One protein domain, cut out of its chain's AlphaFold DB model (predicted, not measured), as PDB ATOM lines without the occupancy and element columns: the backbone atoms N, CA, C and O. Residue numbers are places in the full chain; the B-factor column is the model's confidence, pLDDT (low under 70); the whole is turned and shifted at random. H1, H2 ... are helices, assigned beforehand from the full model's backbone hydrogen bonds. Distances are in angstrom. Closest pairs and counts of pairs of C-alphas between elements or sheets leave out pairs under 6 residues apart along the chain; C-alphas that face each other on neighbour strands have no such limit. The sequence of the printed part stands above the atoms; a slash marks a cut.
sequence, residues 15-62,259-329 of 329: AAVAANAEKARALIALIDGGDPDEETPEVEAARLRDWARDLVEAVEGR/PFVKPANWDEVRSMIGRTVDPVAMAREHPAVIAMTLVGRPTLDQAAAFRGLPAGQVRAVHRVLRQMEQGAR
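This is residues 15 to 62 and 259 to 329 of the 329 residues of an uncharacterized protein of Jannaschia rubra (UniProt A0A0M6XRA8). Look for two parts side by side: a long helical hairpin, H1 and H2, and a cluster of four helices in which short H4 sits in the middle, between H3 and H6. H6 crosses H4 on one side and H3 crosses it on the other, while H5 lies on the side of H4 away from the hairpin; no helix of the hairpin touches a helix of the cluster. The printed part has 119 residues with six named helices, H1 to H6 in order along the chain, and no named strand; the class is all helix. The whole is compact, with a radius of gyration of the C-alphas of 14.4 A and spans of 42 by 34 by 25 A.

Begin with the longest helix, H2, residues 42 to 61: find C-alpha 42 at (181.461, 213.506, 249.858), from where it runs 27.9 A to C-alpha 61 at (198.846, 198.675, 233.776). Before it comes H1, residues 15 to 32, 25.9 A long. After the cut, find H3 at residues 266 to 276, 15.6 A long, then H4 at residues 287 to 294 and H5 at residues 299 to 307. H6, residues 311 to 327, runs 24.8 A and ends with C-alpha 327 at (173.230, 200.995, 239.581).

H2 touches H1, and the two form a hairpin, running opposite ways at a shallow tilt of 15 degrees. Their closest C-alphas are those of Ala 21 and Val 56, 5.6 A apart. H1 and H3 are only just apart, with their closest C-alphas 8.5 A from each other. H4 touches H3 about perpendicular, at 75 degrees; look at the C-alphas of Arg 270 and Thr 293, the closest, at 5.9 A. H4 also touches H6, at a steep tilt of 67 degrees, with the C-alphas of Pro 287 and Val 317 closest at 4.8 A. H5 and H4 are close but not clearly touching; the C-alphas of Leu 294 and Gln 302 come closest, at 6.0 A. H5 and H6 are also close but not clearly touching, with the C-alphas of Phe 306 and Val 314 closest at 6.2 A. In H1, H2, H3, H4 and H5 every O i to N i+4 pair is within hydrogen-bond range; in H6, 12 of 13 are.

The C-alphas of Asp 37 and Ala 311, the two farthest apart, are 43.8 A from each other. Residues 63 to 258 are not printed, and C-alphas 62 and 259 stand 26.5 A apart across this cut. Of the links that are printed whole, H4 to H5 and H5 to H6 are tight, and H1 to H2 and H3 to H4 are short. Mean pLDDT of the printed part is 76.5; look for values under 70 at residues 18 to 50 and 259 to 264, among others.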
ATOM      1  N   ALA A  15     200.548 206.465 221.766       64.75
ATOM      2  CA  ALA A  15     200.101 207.856 221.847       64.75
ATOM      3  C   ALA A  15     198.622 208.000 222.266       64.75
ATOM      4  O   ALA A  15     198.280 208.917 223.007       64.75
ATOM      5  N   ALA A  16     197.746 207.082 221.840       64.56
ATOM      6  CA  ALA A  16     196.342 207.093 222.254       64.56
ATOM      7  C   ALA A  16     196.180 206.668 223.722       64.56
ATOM      8  O   ALA A  16     195.298 207.162 224.416       64.56
ATOM      9  N   VAL A  17     197.061 205.788 224.209       70.00
ATOM     10  CA  VAL A  17     197.089 205.381 225.620       70.00
ATOM     11  C   VAL A  17     197.490 206.564 226.508       70.00
ATOM     12  O   VAL A  17     196.803 206.841 227.488       70.00
ATOM     13  N   ALA A  18     198.526 207.318 226.121       66.94
ATOM     14  CA  ALA A  18     198.968 208.514 226.843       66.94
ATOM     15  C   ALA A  18     197.887 209.610 226.892       66.94
ATOM     16  O   ALA A  18     197.609 210.148 227.962       66.94
ATOM     17  N   ALA A  19     197.211 209.876 225.768       67.62
ATOM     18  CA  ALA A  19     196.114 210.845 225.718       67.62
ATOM     19  C   ALA A  19     194.933 210.447 226.625       67.62
ATOM     20  O   ALA A  19     194.307 211.302 227.248       67.62
ATOM     21  N   ASN A  20     194.633 209.150 226.738       66.75
ATOM     22  CA  ASN A  20     193.561 208.665 227.610       66.75
ATOM     23  C   ASN A  20     193.927 208.759 229.095       66.75
ATOM     24  O   ASN A  20     193.071 209.116 229.904       66.75
ATOM     25  N   ALA A  21     195.188 208.498 229.450       66.00
ATOM     26  CA  ALA A  21     195.682 208.716 230.807       66.00
ATOM     27  C   ALA A  21     195.617 210.205 231.195       66.00
ATOM     28  O   ALA A  21     195.191 210.544 232.296       66.00
ATOM     29  N   GLU A  22     195.959 211.107 230.273       64.88
ATOM     30  CA  GLU A  22     195.871 212.554 230.490       64.88
ATOM     31  C   GLU A  22     194.420 213.027 230.675       64.88
ATOM     32  O   GLU A  22     194.133 213.772 231.611       64.88
ATOM     33  N   LYS A  23     193.473 212.513 229.874       65.06
ATOM     34  CA  LYS A  23     192.031 212.769 230.060       65.06
ATOM     35  C   LYS A  23     191.523 212.274 231.417       65.06
ATOM     36  O   LYS A  23     190.733 212.964 232.056       65.06
ATOM     37  N   ALA A  24     191.975 211.103 231.867       68.94
ATOM     38  CA  ALA A  24     191.602 210.570 233.175       68.94
ATOM     39  C   ALA A  24     192.157 211.436 234.322       68.94
ATOM     40  O   ALA A  24     191.429 211.742 235.263       68.94
ATOM     41  N   ARG A  25     193.400 211.923 234.211       64.25
ATOM     42  CA  ARG A  25     193.993 212.873 235.172       64.25
ATOM     43  C   ARG A  25     193.275 214.225 235.180       64.25
ATOM     44  O   ARG A  25     193.068 214.785 236.251       64.25
ATOM     45  N   ALA A  26     192.857 214.726 234.017       63.38
ATOM     46  CA  ALA A  26     192.061 215.949 233.918       63.38
ATOM     47  C   ALA A  26     190.681 215.797 234.580       63.38
ATOM     48  O   ALA A  26     190.222 216.716 235.251       63.38
ATOM     49  N   LEU A  27     190.049 214.623 234.453       66.25
ATOM     50  CA  LEU A  27     188.815 214.284 235.169       66.25
ATOM     51  C   LEU A  27     189.014 214.317 236.691       66.25
ATOM     52  O   LEU A  27     188.202 214.924 237.380       66.25
ATOM     53  N   ILE A  28     190.107 213.739 237.201       67.75
ATOM     54  CA  ILE A  28     190.452 213.789 238.636       67.75
ATOM     55  C   ILE A  28     190.635 215.237 239.097       67.75
ATOM     56  O   ILE A  28     190.042 215.638 240.091       67.75
ATOM     57  N   ALA A  29     191.400 216.038 238.352       66.94
ATOM     58  CA  ALA A  29     191.644 217.436 238.696       66.94
ATOM     59  C   ALA A  29     190.358 218.284 238.699       66.94
ATOM     60  O   ALA A  29     190.235 219.190 239.516       66.94
ATOM     61  N   LEU A  30     189.399 217.987 237.816       65.31
ATOM     62  CA  LEU A  30     188.097 218.657 237.795       65.31
ATOM     63  C   LEU A  30     187.256 218.292 239.029       65.31
ATOM     64  O   LEU A  30     186.613 219.159 239.606       65.31
ATOM     65  N   ILE A  31     187.290 217.022 239.441       68.56
ATOM     66  CA  ILE A  31     186.589 216.541 240.641       68.56
ATOM     67  C   ILE A  31     187.216 217.130 241.914       68.56
ATOM     68  O   ILE A  31     186.495 217.488 242.838       68.56
ATOM     69  N   ASP A  32     188.544 217.253 241.968       69.75
ATOM     70  CA  ASP A  32     189.255 217.816 243.124       69.75
ATOM     71  C   ASP A  32     189.229 219.355 243.164       69.75
ATOM     72  O   ASP A  32     189.448 219.941 244.222       69.75
ATOM     73  N   GLY A  33     188.981 220.007 242.025       62.44
ATOM     74  CA  GLY A  33     188.921 221.464 241.889       62.44
ATOM     75  C   GLY A  33     187.520 222.074 242.004       62.44
ATOM     76  O   GLY A  33     187.402 223.290 241.861       62.44
ATOM     77  N   GLY A  34     186.480 221.261 242.217       57.75
ATOM     78  CA  GLY A  34     185.111 221.737 242.438       57.75
ATOM     79  C   GLY A  34     185.004 222.588 243.705       57.75
ATOM     80  O   GLY A  34     185.665 222.305 244.705       57.75
ATOM     81  N   ASP A  35     184.196 223.648 243.643       50.28
ATOM     82  CA  ASP A  35     183.958 224.568 244.759       50.28
ATOM     83  C   ASP A  35     183.477 223.766 245.987       50.28
ATOM     84  O   ASP A  35     182.481 223.048 245.878       50.28
ATOM     85  N   PRO A  36     184.132 223.862 247.161       57.34
ATOM     86  CA  PRO A  36     183.731 223.106 248.354       57.34
ATOM     87  C   PRO A  36     182.342 223.505 248.880       57.34
ATOM     88  O   PRO A  36     181.806 222.830 249.756       57.34
ATOM     89  N   ASP A  37     181.777 224.596 248.356       57.66
ATOM     90  CA  ASP A  37     180.444 225.099 248.684       57.66
ATOM     91  C   ASP A  37     179.328 224.447 247.839       57.66
ATOM     92  O   ASP A  37     178.145 224.602 248.152       57.66
ATOM     93  N   GLU A  38     179.668 223.706 246.780       63.34
ATOM     94  CA  GLU A  38     178.715 222.875 246.046       63.34
ATOM     95  C   GLU A  38     178.636 221.518 246.764       63.34
ATOM     96  O   GLU A  38     179.556 220.706 246.659       63.34
ATOM     97  N   GLU A  39     177.566 221.285 247.543       56.38
ATOM     98  CA  GLU A  39     177.293 220.032 248.273       56.38
ATOM     99  C   GLU A  39     177.127 218.845 247.303       56.38
ATOM    100  O   GLU A  39     176.049 218.292 247.092       56.38
ATOM    101  N   THR A  40     178.228 218.421 246.698       54.03
ATOM    102  CA  THR A  40     178.366 217.077 246.172       54.03
ATOM    103  C   THR A  40     178.538 216.161 247.376       54.03
ATOM    104  O   THR A  40     179.393 216.420 248.229       54.03
ATOM    105  N   PRO A  41     177.727 215.100 247.513       58.75
ATOM    106  CA  PRO A  41     177.868 214.192 248.638       58.75
ATOM    107  C   PRO A  41     179.296 213.638 248.634       58.75
ATOM    108  O   PRO A  41     179.747 213.070 247.644       58.75
ATOM    109  N   GLU A  42     180.022 213.806 249.737       62.91
ATOM    110  CA  GLU A  42     181.461 213.506 249.858       62.91
ATOM    111  C   GLU A  42     181.810 212.060 249.427       62.91
ATOM    112  O   GLU A  42     182.876 211.777 248.870       62.91
ATOM    113  N   VAL A  43     180.842 211.149 249.598       53.97
ATOM    114  CA  VAL A  43     180.871 209.739 249.174       53.97
ATOM    115  C   VAL A  43     180.976 209.581 247.651       53.97
ATOM    116  O   VAL A  43     181.619 208.657 247.156       53.97
ATOM    117  N   GLU A  44     180.361 210.475 246.886       53.81
ATOM    118  CA  GLU A  44     180.340 210.442 245.427       53.81
ATOM    119  C   GLU A  44     181.638 210.968 244.813       53.81
ATOM    120  O   GLU A  44     182.182 210.349 243.894       53.81
ATOM    121  N   ALA A  45     182.195 212.044 245.374       61.19
ATOM    122  CA  ALA A  45     183.497 212.562 244.962       61.19
ATOM    123  C   ALA A  45     184.606 211.523 245.201       61.19
ATOM    124  O   ALA A  45     185.396 211.239 244.299       61.19
ATOM    125  N   ALA A  46     184.625 210.882 246.378       66.75
ATOM    126  CA  ALA A  46     185.569 209.805 246.679       66.75
ATOM    127  C   ALA A  46     185.470 208.649 245.669       66.75
ATOM    128  O   ALA A  46     186.481 208.129 245.198       66.75
ATOM    129  N   ARG A  47     184.249 208.305 245.259       62.03
ATOM    130  CA  ARG A  47     184.002 207.205 244.332       62.03
ATOM    131  C   ARG A  47     184.404 207.500 242.893       62.03
ATOM    132  O   ARG A  47     184.922 206.615 242.215       62.03
ATOM    133  N   LEU A  48     184.187 208.724 242.419       64.06
ATOM    134  CA  LEU A  48     184.685 209.141 241.111       64.06
ATOM    135  C   LEU A  48     186.214 209.167 241.075       64.06
ATOM    136  O   LEU A  48     186.790 208.798 240.052       64.06
ATOM    137  N   ARG A  49     186.873 209.540 242.182       69.69
ATOM    138  CA  ARG A  49     188.336 209.452 242.302       69.69
ATOM    139  C   ARG A  49     188.814 208.008 242.192       69.69
ATOM    140  O   ARG A  49     189.744 207.753 241.436       69.69
ATOM    141  N   ASP A  50     188.180 207.074 242.897       67.94
ATOM    142  CA  ASP A  50     188.554 205.656 242.832       67.94
ATOM    143  C   ASP A  50     188.311 205.073 241.441       67.94
ATOM    144  O   ASP A  50     189.185 204.423 240.878       67.94
ATOM    145  N   TRP A  51     187.185 205.410 240.811       70.00
ATOM    146  CA  TRP A  51     186.909 204.970 239.447       70.00
ATOM    147  C   TRP A  51     187.886 205.559 238.422       70.00
ATOM    148  O   TRP A  51     188.317 204.870 237.497       70.00
ATOM    149  N   ALA A  52     188.268 206.826 238.580       68.75
ATOM    150  CA  ALA A  52     189.270 207.451 237.729       68.75
ATOM    151  C   ALA A  52     190.667 206.850 237.950       68.75
ATOM    152  O   ALA A  52     191.394 206.663 236.975       68.75
ATOM    153  N   ARG A  53     191.026 206.486 239.192       71.00
ATOM    154  CA  ARG A  53     192.254 205.730 239.500       71.00
ATOM    155  C   ARG A  53     192.241 204.353 238.850       71.00
ATOM    156  O   ARG A  53     193.214 204.035 238.180       71.00
ATOM    157  N   ASP A  54     191.143 203.605 238.941       64.69
ATOM    158  CA  ASP A  54     190.987 202.306 238.268       64.69
ATOM    159  C   ASP A  54     191.132 202.437 236.745       64.69
ATOM    160  O   ASP A  54     191.722 201.584 236.082       64.69
ATOM    161  N   LEU A  55     190.619 203.525 236.164       66.38
ATOM    162  CA  LEU A  55     190.769 203.821 234.739       66.38
ATOM    163  C   LEU A  55     192.222 204.123 234.367       66.38
ATOM    164  O   LEU A  55     192.705 203.610 233.357       66.38
ATOM    165  N   VAL A  56     192.919 204.924 235.177       70.56
ATOM    166  CA  VAL A  56     194.352 205.196 235.007       70.56
ATOM    167  C   VAL A  56     195.149 203.903 235.153       70.56
ATOM    168  O   VAL A  56     195.932 203.593 234.266       70.56
ATOM    169  N   GLU A  57     194.895 203.095 236.179       71.25
ATOM    170  CA  GLU A  57     195.584 201.823 236.411       71.25
ATOM    171  C   GLU A  57     195.293 200.800 235.305       71.25
ATOM    172  O   GLU A  57     196.194 200.105 234.846       71.25
ATOM    173  N   ALA A  58     194.073 200.736 234.771       63.97
ATOM    174  CA  ALA A  58     193.754 199.861 233.644       63.97
ATOM    175  C   ALA A  58     194.446 200.294 232.334       63.97
ATOM    176  O   ALA A  58     194.755 199.453 231.481       63.97
ATOM    177  N   VAL A  59     194.674 201.598 232.153       60.50
ATOM    178  CA  VAL A  59     195.350 202.186 230.984       60.50
ATOM    179  C   VAL A  59     196.876 202.062 231.119       60.50
ATOM    180  O   VAL A  59     197.538 201.594 230.188       60.50
ATOM    181  N   GLU A  60     197.420 202.401 232.287       68.75
ATOM    182  CA  GLU A  60     198.849 202.369 232.623       68.75
ATOM    183  C   GLU A  60     199.349 200.934 232.887       68.75
ATOM    184  O   GLU A  60     200.407 200.527 232.412       68.75
ATOM    185  N   GLY A  61     198.547 200.089 233.533       62.38
ATOM    186  CA  GLY A  61     198.846 198.675 233.776       62.38
ATOM    187  C   GLY A  61     198.861 197.830 232.498       62.38
ATOM    188  O   GLY A  61     199.624 196.872 232.388       62.38
ATOM    189  N   ARG A  62     198.105 198.221 231.462       54.81
ATOM    190  CA  ARG A  62     198.250 197.647 230.109       54.81
ATOM    191  C   ARG A  62     199.501 198.125 229.374       54.81
ATOM    192  O   ARG A  62     199.852 197.527 228.359       54.81
ATOM    193  N   PRO A 259     176.579 200.156 244.008       51.72
ATOM    194  CA  PRO A 259     175.451 200.805 243.316       51.72
ATOM    195  C   PRO A 259     175.877 202.101 242.622       51.72
ATOM    196  O   PRO A 259     176.366 202.989 243.296       51.72
ATOM    197  N   PHE A 260     175.800 202.223 241.301       53.84
ATOM    198  CA  PHE A 260     176.279 203.393 240.541       53.84
ATOM    199  C   PHE A 260     175.585 204.714 240.954       53.84
ATOM    200  O   PHE A 260     174.413 204.918 240.656       53.84
ATOM    201  N   VAL A 261     176.310 205.643 241.588       53.59
ATOM    202  CA  VAL A 261     175.777 206.977 241.951       53.59
ATOM    203  C   VAL A 261     176.102 207.978 240.835       53.59
ATOM    204  O   VAL A 261     177.167 207.900 240.218       53.59
ATOM    205  N   LYS A 262     175.129 208.838 240.513       61.31
ATOM    206  CA  LYS A 262     175.165 209.810 239.414       61.31
ATOM    207  C   LYS A 262     175.700 211.160 239.934       61.31
ATOM    208  O   LYS A 262     174.960 211.802 240.676       61.31
ATOM    209  N   PRO A 263     176.885 211.623 239.487       67.12
ATOM    210  CA  PRO A 263     177.504 212.864 239.960       67.12
ATOM    211  C   PRO A 263     176.556 214.051 239.869       67.12
ATOM    212  O   PRO A 263     175.895 214.208 238.841       67.12
ATOM    213  N   ALA A 264     176.549 214.940 240.866       69.88
ATOM    214  CA  ALA A 264     175.774 216.185 240.777       69.88
ATOM    215  C   ALA A 264     176.112 216.985 239.498       69.88
ATOM    216  O   ALA A 264     175.225 217.533 238.847       69.88
ATOM    217  N   ASN A 265     177.374 216.925 239.050       79.19
ATOM    218  CA  ASN A 265     177.885 217.716 237.922       79.19
ATOM    219  C   ASN A 265     177.897 216.903 236.608       79.19
ATOM    220  O   ASN A 265     178.673 217.152 235.681       79.19
ATOM    221  N   TRP A 266     177.036 215.884 236.507       73.69
ATOM    222  CA  TRP A 266     177.011 214.946 235.379       73.69
ATOM    223  C   TRP A 266     176.737 215.610 234.023       73.69
ATOM    224  O   TRP A 266     177.230 215.147 232.989       73.69
ATOM    225  N   ASP A 267     175.973 216.701 233.997       74.62
ATOM    226  CA  ASP A 267     175.685 217.435 232.761       74.62
ATOM    227  C   ASP A 267     176.888 218.254 232.268       74.62
ATOM    228  O   ASP A 267     177.123 218.338 231.058       74.62
ATOM    229  N   GLU A 268     177.713 218.776 233.179       75.69
ATOM    230  CA  GLU A 268     178.943 219.492 232.834       75.69
ATOM    231  C   GLU A 268     180.004 218.540 232.273       75.69
ATOM    232  O   GLU A 268     180.561 218.785 231.198       75.69
ATOM    233  N   VAL A 269     180.197 217.388 232.927       70.31
ATOM    234  CA  VAL A 269     181.077 216.320 232.432       70.31
ATOM    235  C   VAL A 269     180.622 215.858 231.044       70.31
ATOM    236  O   VAL A 269     181.440 215.744 230.128       70.31
ATOM    237  N   ARG A 270     179.312 215.678 230.823       70.81
ATOM    238  CA  ARG A 270     178.770 215.348 229.494       70.81
ATOM    239  C   ARG A 270     179.038 216.434 228.455       70.81
ATOM    240  O   ARG A 270     179.406 216.101 227.328       70.81
ATOM    241  N   SER A 271     178.883 217.706 228.815       74.38
ATOM    242  CA  SER A 271     179.163 218.844 227.931       74.38
ATOM    243  C   SER A 271     180.639 218.893 227.519       74.38
ATOM    244  O   SER A 271     180.956 219.022 226.335       74.38
ATOM    245  N   MET A 272     181.553 218.700 228.471       75.25
ATOM    246  CA  MET A 272     182.994 218.687 228.221       75.25
ATOM    247  C   MET A 272     183.413 217.517 227.324       75.25
ATOM    248  O   MET A 272     184.129 217.713 226.337       75.25
ATOM    249  N   ILE A 273     182.939 216.301 227.617       70.31
ATOM    250  CA  ILE A 273     183.281 215.131 226.804       70.31
ATOM    251  C   ILE A 273     182.646 215.255 225.409       70.31
ATOM    252  O   ILE A 273     183.301 214.997 224.404       70.31
ATOM    253  N   GLY A 274     181.406 215.743 225.310       70.06
ATOM    254  CA  GLY A 274     180.726 215.963 224.032       70.06
ATOM    255  C   GLY A 274     181.424 216.969 223.107       70.06
ATOM    256  O   GLY A 274     181.329 216.826 221.893       70.06
ATOM    257  N   ARG A 275     182.145 217.957 223.658       75.50
ATOM    258  CA  ARG A 275     182.947 218.921 222.879       75.50
ATOM    259  C   ARG A 275     184.297 218.370 222.425       75.50
ATOM    260  O   ARG A 275     184.844 218.857 221.442       75.50
ATOM    261  N   THR A 276     184.849 217.408 223.156       70.69
ATOM    262  CA  THR A 276     186.218 216.907 222.945       70.69
ATOM    263  C   THR A 276     186.265 215.574 222.208       70.69
ATOM    264  O   THR A 276     187.291 215.235 221.617       70.69
ATOM    265  N   VAL A 277     185.171 214.811 222.217       71.75
ATOM    266  CA  VAL A 277     185.102 213.503 221.570       71.75
ATOM    267  C   VAL A 277     184.628 213.653 220.130       71.75
ATOM    268  O   VAL A 277     183.444 213.810 219.843       71.75
ATOM    269  N   ASP A 278     185.590 213.566 219.216       81.19
ATOM    270  CA  ASP A 278     185.339 213.428 217.785       81.19
ATOM    271  C   ASP A 278     184.711 212.043 217.499       81.19
ATOM    272  O   ASP A 278     185.283 211.020 217.900       81.19
ATOM    273  N   PRO A 279     183.561 211.957 216.799       73.44
ATOM    274  CA  PRO A 279     182.949 210.685 216.405       73.44
ATOM    275  C   PRO A 279     183.888 209.767 215.607       73.44
ATOM    276  O   PRO A 279     183.757 208.546 215.693       73.44
ATOM    277  N   VAL A 280     184.866 210.313 214.876       77.94
ATOM    278  CA  VAL A 280     185.884 209.514 214.170       77.94
ATOM    279  C   VAL A 280     186.896 208.911 215.151       77.94
ATOM    280  O   VAL A 280     187.362 207.784 214.965       77.94
ATOM    281  N   ALA A 281     187.206 209.625 216.236       83.31
ATOM    282  CA  ALA A 281     188.093 209.149 217.292       83.31
ATOM    283  C   ALA A 281     187.405 208.157 218.247       83.31
ATOM    284  O   ALA A 281     188.097 207.323 218.833       83.31
ATOM    285  N   MET A 282     186.066 208.167 218.347       83.75
ATOM    286  CA  MET A 282     185.299 207.297 219.254       83.75
ATOM    287  C   MET A 282     185.634 205.810 219.118       83.75
ATOM    288  O   MET A 282     185.672 205.104 220.121       83.75
ATOM    289  N   ALA A 283     185.938 205.312 217.917       87.06
ATOM    290  CA  ALA A 283     186.297 203.902 217.724       87.06
ATOM    291  C   ALA A 283     187.580 203.484 218.472       87.06
ATOM    292  O   ALA A 283     187.811 202.299 218.702       87.06
ATOM    293  N   ARG A 284     188.424 204.441 218.874       91.12
ATOM    294  CA  ARG A 284     189.655 204.194 219.642       91.12
ATOM    295  C   ARG A 284     189.483 204.427 221.142       91.12
ATOM    296  O   ARG A 284     190.371 204.067 221.910       91.12
ATOM    297  N   GLU A 285     188.364 205.015 221.547       92.69
ATOM    298  CA  GLU A 285     188.095 205.371 222.933       92.69
ATOM    299  C   GLU A 285     187.661 204.158 223.765       92.69
ATOM    300  O   GLU A 285     187.155 203.148 223.261       92.69
ATOM    301  N   HIS A 286     187.854 204.253 225.078       94.62
ATOM    302  CA  HIS A 286     187.448 203.191 225.990       94.62
ATOM    303  C   HIS A 286     185.908 203.053 226.019       94.62
ATOM    304  O   HIS A 286     185.214 204.073 226.065       94.62
ATOM    305  N   PRO A 287     185.337 201.828 226.057       95.31
ATOM    306  CA  PRO A 287     183.884 201.631 226.048       95.31
ATOM    307  C   PRO A 287     183.138 202.383 227.154       95.31
ATOM    308  O   PRO A 287     182.013 202.820 226.938       95.31
ATOM    309  N   ALA A 288     183.767 202.561 228.318       93.06
ATOM    310  CA  ALA A 288     183.172 203.310 229.422       93.06
ATOM    311  C   ALA A 288     183.067 204.816 229.141       93.06
ATOM    312  O   ALA A 288     182.036 205.416 229.427       93.06
ATOM    313  N   VAL A 289     184.086 205.413 228.514       92.31
ATOM    314  CA  VAL A 289     184.066 206.831 228.118       92.31
ATOM    315  C   VAL A 289     182.967 207.060 227.085       92.31
ATOM    316  O   VAL A 289     182.163 207.979 227.212       92.31
ATOM    317  N   ILE A 290     182.867 206.159 226.104       93.88
ATOM    318  CA  ILE A 290     181.789 206.186 225.114       93.88
ATOM    319  C   ILE A 290     180.428 206.068 225.808       93.88
ATOM    320  O   ILE A 290     179.547 206.879 225.543       93.88
ATOM    321  N   ALA A 291     180.256 205.113 226.727       95.06
ATOM    322  CA  ALA A 291     179.013 204.968 227.480       95.06
ATOM    323  C   ALA A 291     178.639 206.272 228.202       95.06
ATOM    324  O   ALA A 291     177.527 206.755 228.011       95.06
ATOM    325  N   MET A 292     179.572 206.912 228.916       90.88
ATOM    326  CA  MET A 292     179.331 208.196 229.591       90.88
ATOM    327  C   MET A 292     178.834 209.296 228.643       90.88
ATOM    328  O   MET A 292     177.923 210.038 229.002       90.88
ATOM    329  N   THR A 293     179.369 209.382 227.418       92.25
ATOM    330  CA  THR A 293     178.888 210.365 226.423       92.25
ATOM    331  C   THR A 293     177.486 210.086 225.902       92.25
ATOM    332  O   THR A 293     176.792 211.008 225.465       92.25
ATOM    333  N   LEU A 294     177.083 208.816 225.914       93.44
ATOM    334  CA  LEU A 294     175.802 208.357 225.395       93.44
ATOM    335  C   LEU A 294     174.707 208.349 226.461       93.44
ATOM    336  O   LEU A 294     173.531 208.436 226.105       93.44
ATOM    337  N   VAL A 295     175.062 208.290 227.750       93.31
ATOM    338  CA  VAL A 295     174.087 208.340 228.846       93.31
ATOM    339  C   VAL A 295     173.224 209.596 228.714       93.31
ATOM    340  O   VAL A 295     173.720 210.718 228.640       93.31
ATOM    341  N   GLY A 296     171.906 209.386 228.680       87.19
ATOM    342  CA  GLY A 296     170.880 210.425 228.565       87.19
ATOM    343  C   GLY A 296     170.778 211.113 227.201       87.19
ATOM    344  O   GLY A 296     170.035 212.082 227.088       87.19
ATOM    345  N   ARG A 297     171.472 210.623 226.165       91.81
ATOM    346  CA  ARG A 297     171.151 210.994 224.779       91.81
ATOM    347  C   ARG A 297     169.884 210.271 224.301       91.81
ATOM    348  O   ARG A 297     169.642 209.147 224.753       91.81
ATOM    349  N   PRO A 298     169.110 210.856 223.367       92.81
ATOM    350  CA  PRO A 298     168.001 210.168 222.711       92.81
ATOM    351  C   PRO A 298     168.444 208.830 222.110       92.81
ATOM    352  O   PRO A 298     169.552 208.709 221.585       92.81
ATOM    353  N   THR A 299     167.572 207.823 222.141       93.06
ATOM    354  CA  THR A 299     167.877 206.473 221.628       93.06
ATOM    355  C   THR A 299     168.313 206.478 220.160       93.06
ATOM    356  O   THR A 299     169.181 205.697 219.769       93.06
ATOM    357  N   LEU A 300     167.764 207.393 219.355       94.12
ATOM    358  CA  LEU A 300     168.127 207.565 217.948       94.12
ATOM    359  C   LEU A 300     169.573 208.065 217.787       94.12
ATOM    360  O   LEU A 300     170.321 207.520 216.974       94.12
ATOM    361  N   ASP A 301     170.002 209.017 218.616       91.69
ATOM    362  CA  ASP A 301     171.374 209.541 218.609       91.69
ATOM    363  C   ASP A 301     172.381 208.500 219.105       91.69
ATOM    364  O   ASP A 301     173.482 208.384 218.564       91.69
ATOM    365  N   GLN A 302     171.998 207.690 220.098       94.38
ATOM    366  CA  GLN A 302     172.817 206.559 220.542       94.38
ATOM    367  C   GLN A 302     173.012 205.545 219.409       94.38
ATOM    368  O   GLN A 302     174.135 205.114 219.141       94.38
ATOM    369  N   ALA A 303     171.939 205.210 218.685       93.38
ATOM    370  CA  ALA A 303     172.015 204.318 217.534       93.38
ATOM    371  C   ALA A 303     172.901 204.892 216.417       93.38
ATOM    372  O   ALA A 303     173.662 204.143 215.801       93.38
ATOM    373  N   ALA A 304     172.845 206.205 216.172       93.50
ATOM    374  CA  ALA A 304     173.725 206.872 215.217       93.50
ATOM    375  C   ALA A 304     175.202 206.761 215.629       93.50
ATOM    376  O   ALA A 304     176.035 206.402 214.795       93.50
ATOM    377  N   ALA A 305     175.520 206.964 216.911       92.69
ATOM    378  CA  ALA A 305     176.877 206.802 217.434       92.69
ATOM    379  C   ALA A 305     177.393 205.356 217.303       92.69
ATOM    380  O   ALA A 305     178.559 205.138 216.972       92.69
ATOM    381  N   PHE A 306     176.529 204.350 217.478       95.38
ATOM    382  CA  PHE A 306     176.916 202.943 217.324       95.38
ATOM    383  C   PHE A 306     177.236 202.532 215.885       95.38
ATOM    384  O   PHE A 306     178.008 201.592 215.696       95.38
ATOM    385  N   ARG A 307     176.712 203.226 214.864       94.31
ATOM    386  CA  ARG A 307     176.993 202.898 213.450       94.31
ATOM    387  C   ARG A 307     178.468 203.059 213.080       94.31
ATOM    388  O   ARG A 307     178.929 202.376 212.172       94.31
ATOM    389  N   GLY A 308     179.195 203.937 213.773       89.69
ATOM    390  CA  GLY A 308     180.627 204.156 213.556       89.69
ATOM    391  C   GLY A 308     181.541 203.193 214.321       89.69
ATOM    392  O   GLY A 308     182.751 203.215 214.111       89.69
ATOM    393  N   LEU A 309     180.995 202.358 215.213       94.69
ATOM    394  CA  LEU A 309     181.791 201.541 216.126       94.69
ATOM    395  C   LEU A 309     181.902 200.076 215.661       94.69
ATOM    396  O   LEU A 309     180.927 199.485 215.194       94.69
ATOM    397  N   PRO A 310     183.062 199.425 215.861       95.06
ATOM    398  CA  PRO A 310     183.210 197.986 215.677       95.06
ATOM    399  C   PRO A 310     182.212 197.181 216.524       95.06
ATOM    400  O   PRO A 310     182.017 197.451 217.710       95.06
ATOM    401  N   ALA A 311     181.656 196.100 215.966       92.44
ATOM    402  CA  ALA A 311     180.624 195.285 216.625       92.44
ATOM    403  C   ALA A 311     181.039 194.698 217.996       92.44
ATOM    404  O   ALA A 311     180.189 194.411 218.844       92.44
ATOM    405  N   GLY A 312     182.339 194.485 218.227       94.25
ATOM    406  CA  GLY A 312     182.863 194.070 219.534       94.25
ATOM    407  C   GLY A 312     182.779 195.181 220.585       94.25
ATOM    408  O   GLY A 312     182.381 194.929 221.721       94.25
ATOM    409  N   GLN A 313     183.081 196.416 220.184       95.12
ATOM    410  CA  GLN A 313     183.054 197.593 221.049       95.12
ATOM    411  C   GLN A 313     181.619 198.009 221.373       95.12
ATOM    412  O   GLN A 313     181.325 198.266 222.534       95.12
ATOM    413  N   VAL A 314     180.699 197.951 220.402       96.88
ATOM    414  CA  VAL A 314     179.261 198.210 220.619       96.88
ATOM    415  C   VAL A 314     178.703 197.339 221.749       96.88
ATOM    416  O   VAL A 314     178.032 197.831 222.652       96.88
ATOM    417  N   ARG A 315     179.044 196.044 221.761       97.00
ATOM    418  CA  ARG A 315     178.626 195.124 222.831       97.00
ATOM    419  C   ARG A 315     179.230 195.468 224.190       97.00
ATOM    420  O   ARG A 315     178.571 195.254 225.203       97.00
ATOM    421  N   ALA A 316     180.466 195.960 224.224       96.50
ATOM    422  CA  ALA A 316     181.093 196.414 225.461       96.50
ATOM    423  C   ALA A 316     180.420 197.690 225.987       96.50
ATOM    424  O   ALA A 316     180.074 197.745 227.162       96.50
ATOM    425  N   VAL A 317     180.148 198.665 225.113       96.44
ATOM    426  CA  VAL A 317     179.449 199.907 225.479       96.44
ATOM    427  C   VAL A 317     178.044 199.610 226.006       96.44
ATOM    428  O   VAL A 317     177.677 200.115 227.059       96.44
ATOM    429  N   HIS A 318     177.283 198.731 225.344       97.06
ATOM    430  CA  HIS A 318     175.960 198.323 225.826       97.06
ATOM    431  C   HIS A 318     175.991 197.680 227.216       97.06
ATOM    432  O   HIS A 318     175.077 197.912 228.005       97.06
ATOM    433  N   ARG A 319     177.019 196.876 227.531       96.62
ATOM    434  CA  ARG A 319     177.174 196.309 228.880       96.62
ATOM    435  C   ARG A 319     177.375 197.403 229.919       96.62
ATOM    436  O   ARG A 319     176.690 197.377 230.933       96.62
ATOM    437  N   VAL A 320     178.255 198.364 229.638       95.94
ATOM    438  CA  VAL A 320     178.518 199.479 230.558       95.94
ATOM    439  C   VAL A 320     177.272 200.349 230.733       95.94
ATOM    440  O   VAL A 320     176.902 200.636 231.863       95.94
ATOM    441  N   LEU A 321     176.568 200.697 229.649       95.00
ATOM    442  CA  LEU A 321     175.311 201.455 229.728       95.00
ATOM    443  C   LEU A 321     174.274 200.746 230.606       95.00
ATOM    444  O   LEU A 321     173.699 201.371 231.492       95.00
ATOM    445  N   ARG A 322     174.088 199.433 230.422       94.88
ATOM    446  CA  ARG A 322     173.175 198.643 231.256       94.88
ATOM    447  C   ARG A 322     173.609 198.624 232.724       94.88
ATOM    448  O   ARG A 322     172.755 198.721 233.596       94.88
ATOM    449  N   GLN A 323     174.905 198.508 233.001       92.69
ATOM    450  CA  GLN A 323     175.433 198.527 234.367       92.69
ATOM    451  C   GLN A 323     175.190 199.886 235.046       92.69
ATOM    452  O   GLN A 323     174.738 199.935 236.186       92.69
ATOM    453  N   MET A 324     175.405 200.989 234.323       89.75
ATOM    454  CA  MET A 324     175.123 202.345 234.812       89.75
ATOM    455  C   MET A 324     173.624 202.565 235.069       89.75
ATOM    456  O   MET A 324     173.257 203.182 236.062       89.75
ATOM    457  N   GLU A 325     172.746 202.039 234.209       89.19
ATOM    458  CA  GLU A 325     171.288 202.098 234.402       89.19
ATOM    459  C   GLU A 325     170.808 201.262 235.592       89.19
ATOM    460  O   GLU A 325     169.862 201.653 236.271       89.19
ATOM    461  N   GLN A 326     171.435 200.108 235.830       90.94
ATOM    462  CA  GLN A 326     171.102 199.227 236.948       90.94
ATOM    463  C   GLN A 326     171.547 199.805 238.284       90.94
ATOM    464  O   GLN A 326     170.810 199.688 239.253       90.94
ATOM    465  N   GLY A 327     172.727 200.426 238.339       82.56
ATOM    466  CA  GLY A 327     173.230 200.995 239.581       82.56
ATOM    467  C   GLY A 327     172.617 202.351 239.948       82.56
ATOM    468  O   GLY A 327     172.674 202.714 241.114       82.56
ATOM    469  N   ALA A 328     172.016 203.065 238.988       72.19
ATOM    470  CA  ALA A 328     171.322 204.333 239.226       72.19
ATOM    471  C   ALA A 328     169.905 204.179 239.822       72.19
ATOM    472  O   ALA A 328     169.221 205.187 240.008       72.19
ATOM    473  N   ARG A 329     169.439 202.943 240.043       63.97
ATOM    474  CA  ARG A 329     168.161 202.615 240.690       63.97
ATOM    475  C   ARG A 329     168.396 202.208 242.134       63.97
ATOM    476  O   ARG A 329     167.525 202.558 242.954       63.97
TER     477      ARG A 329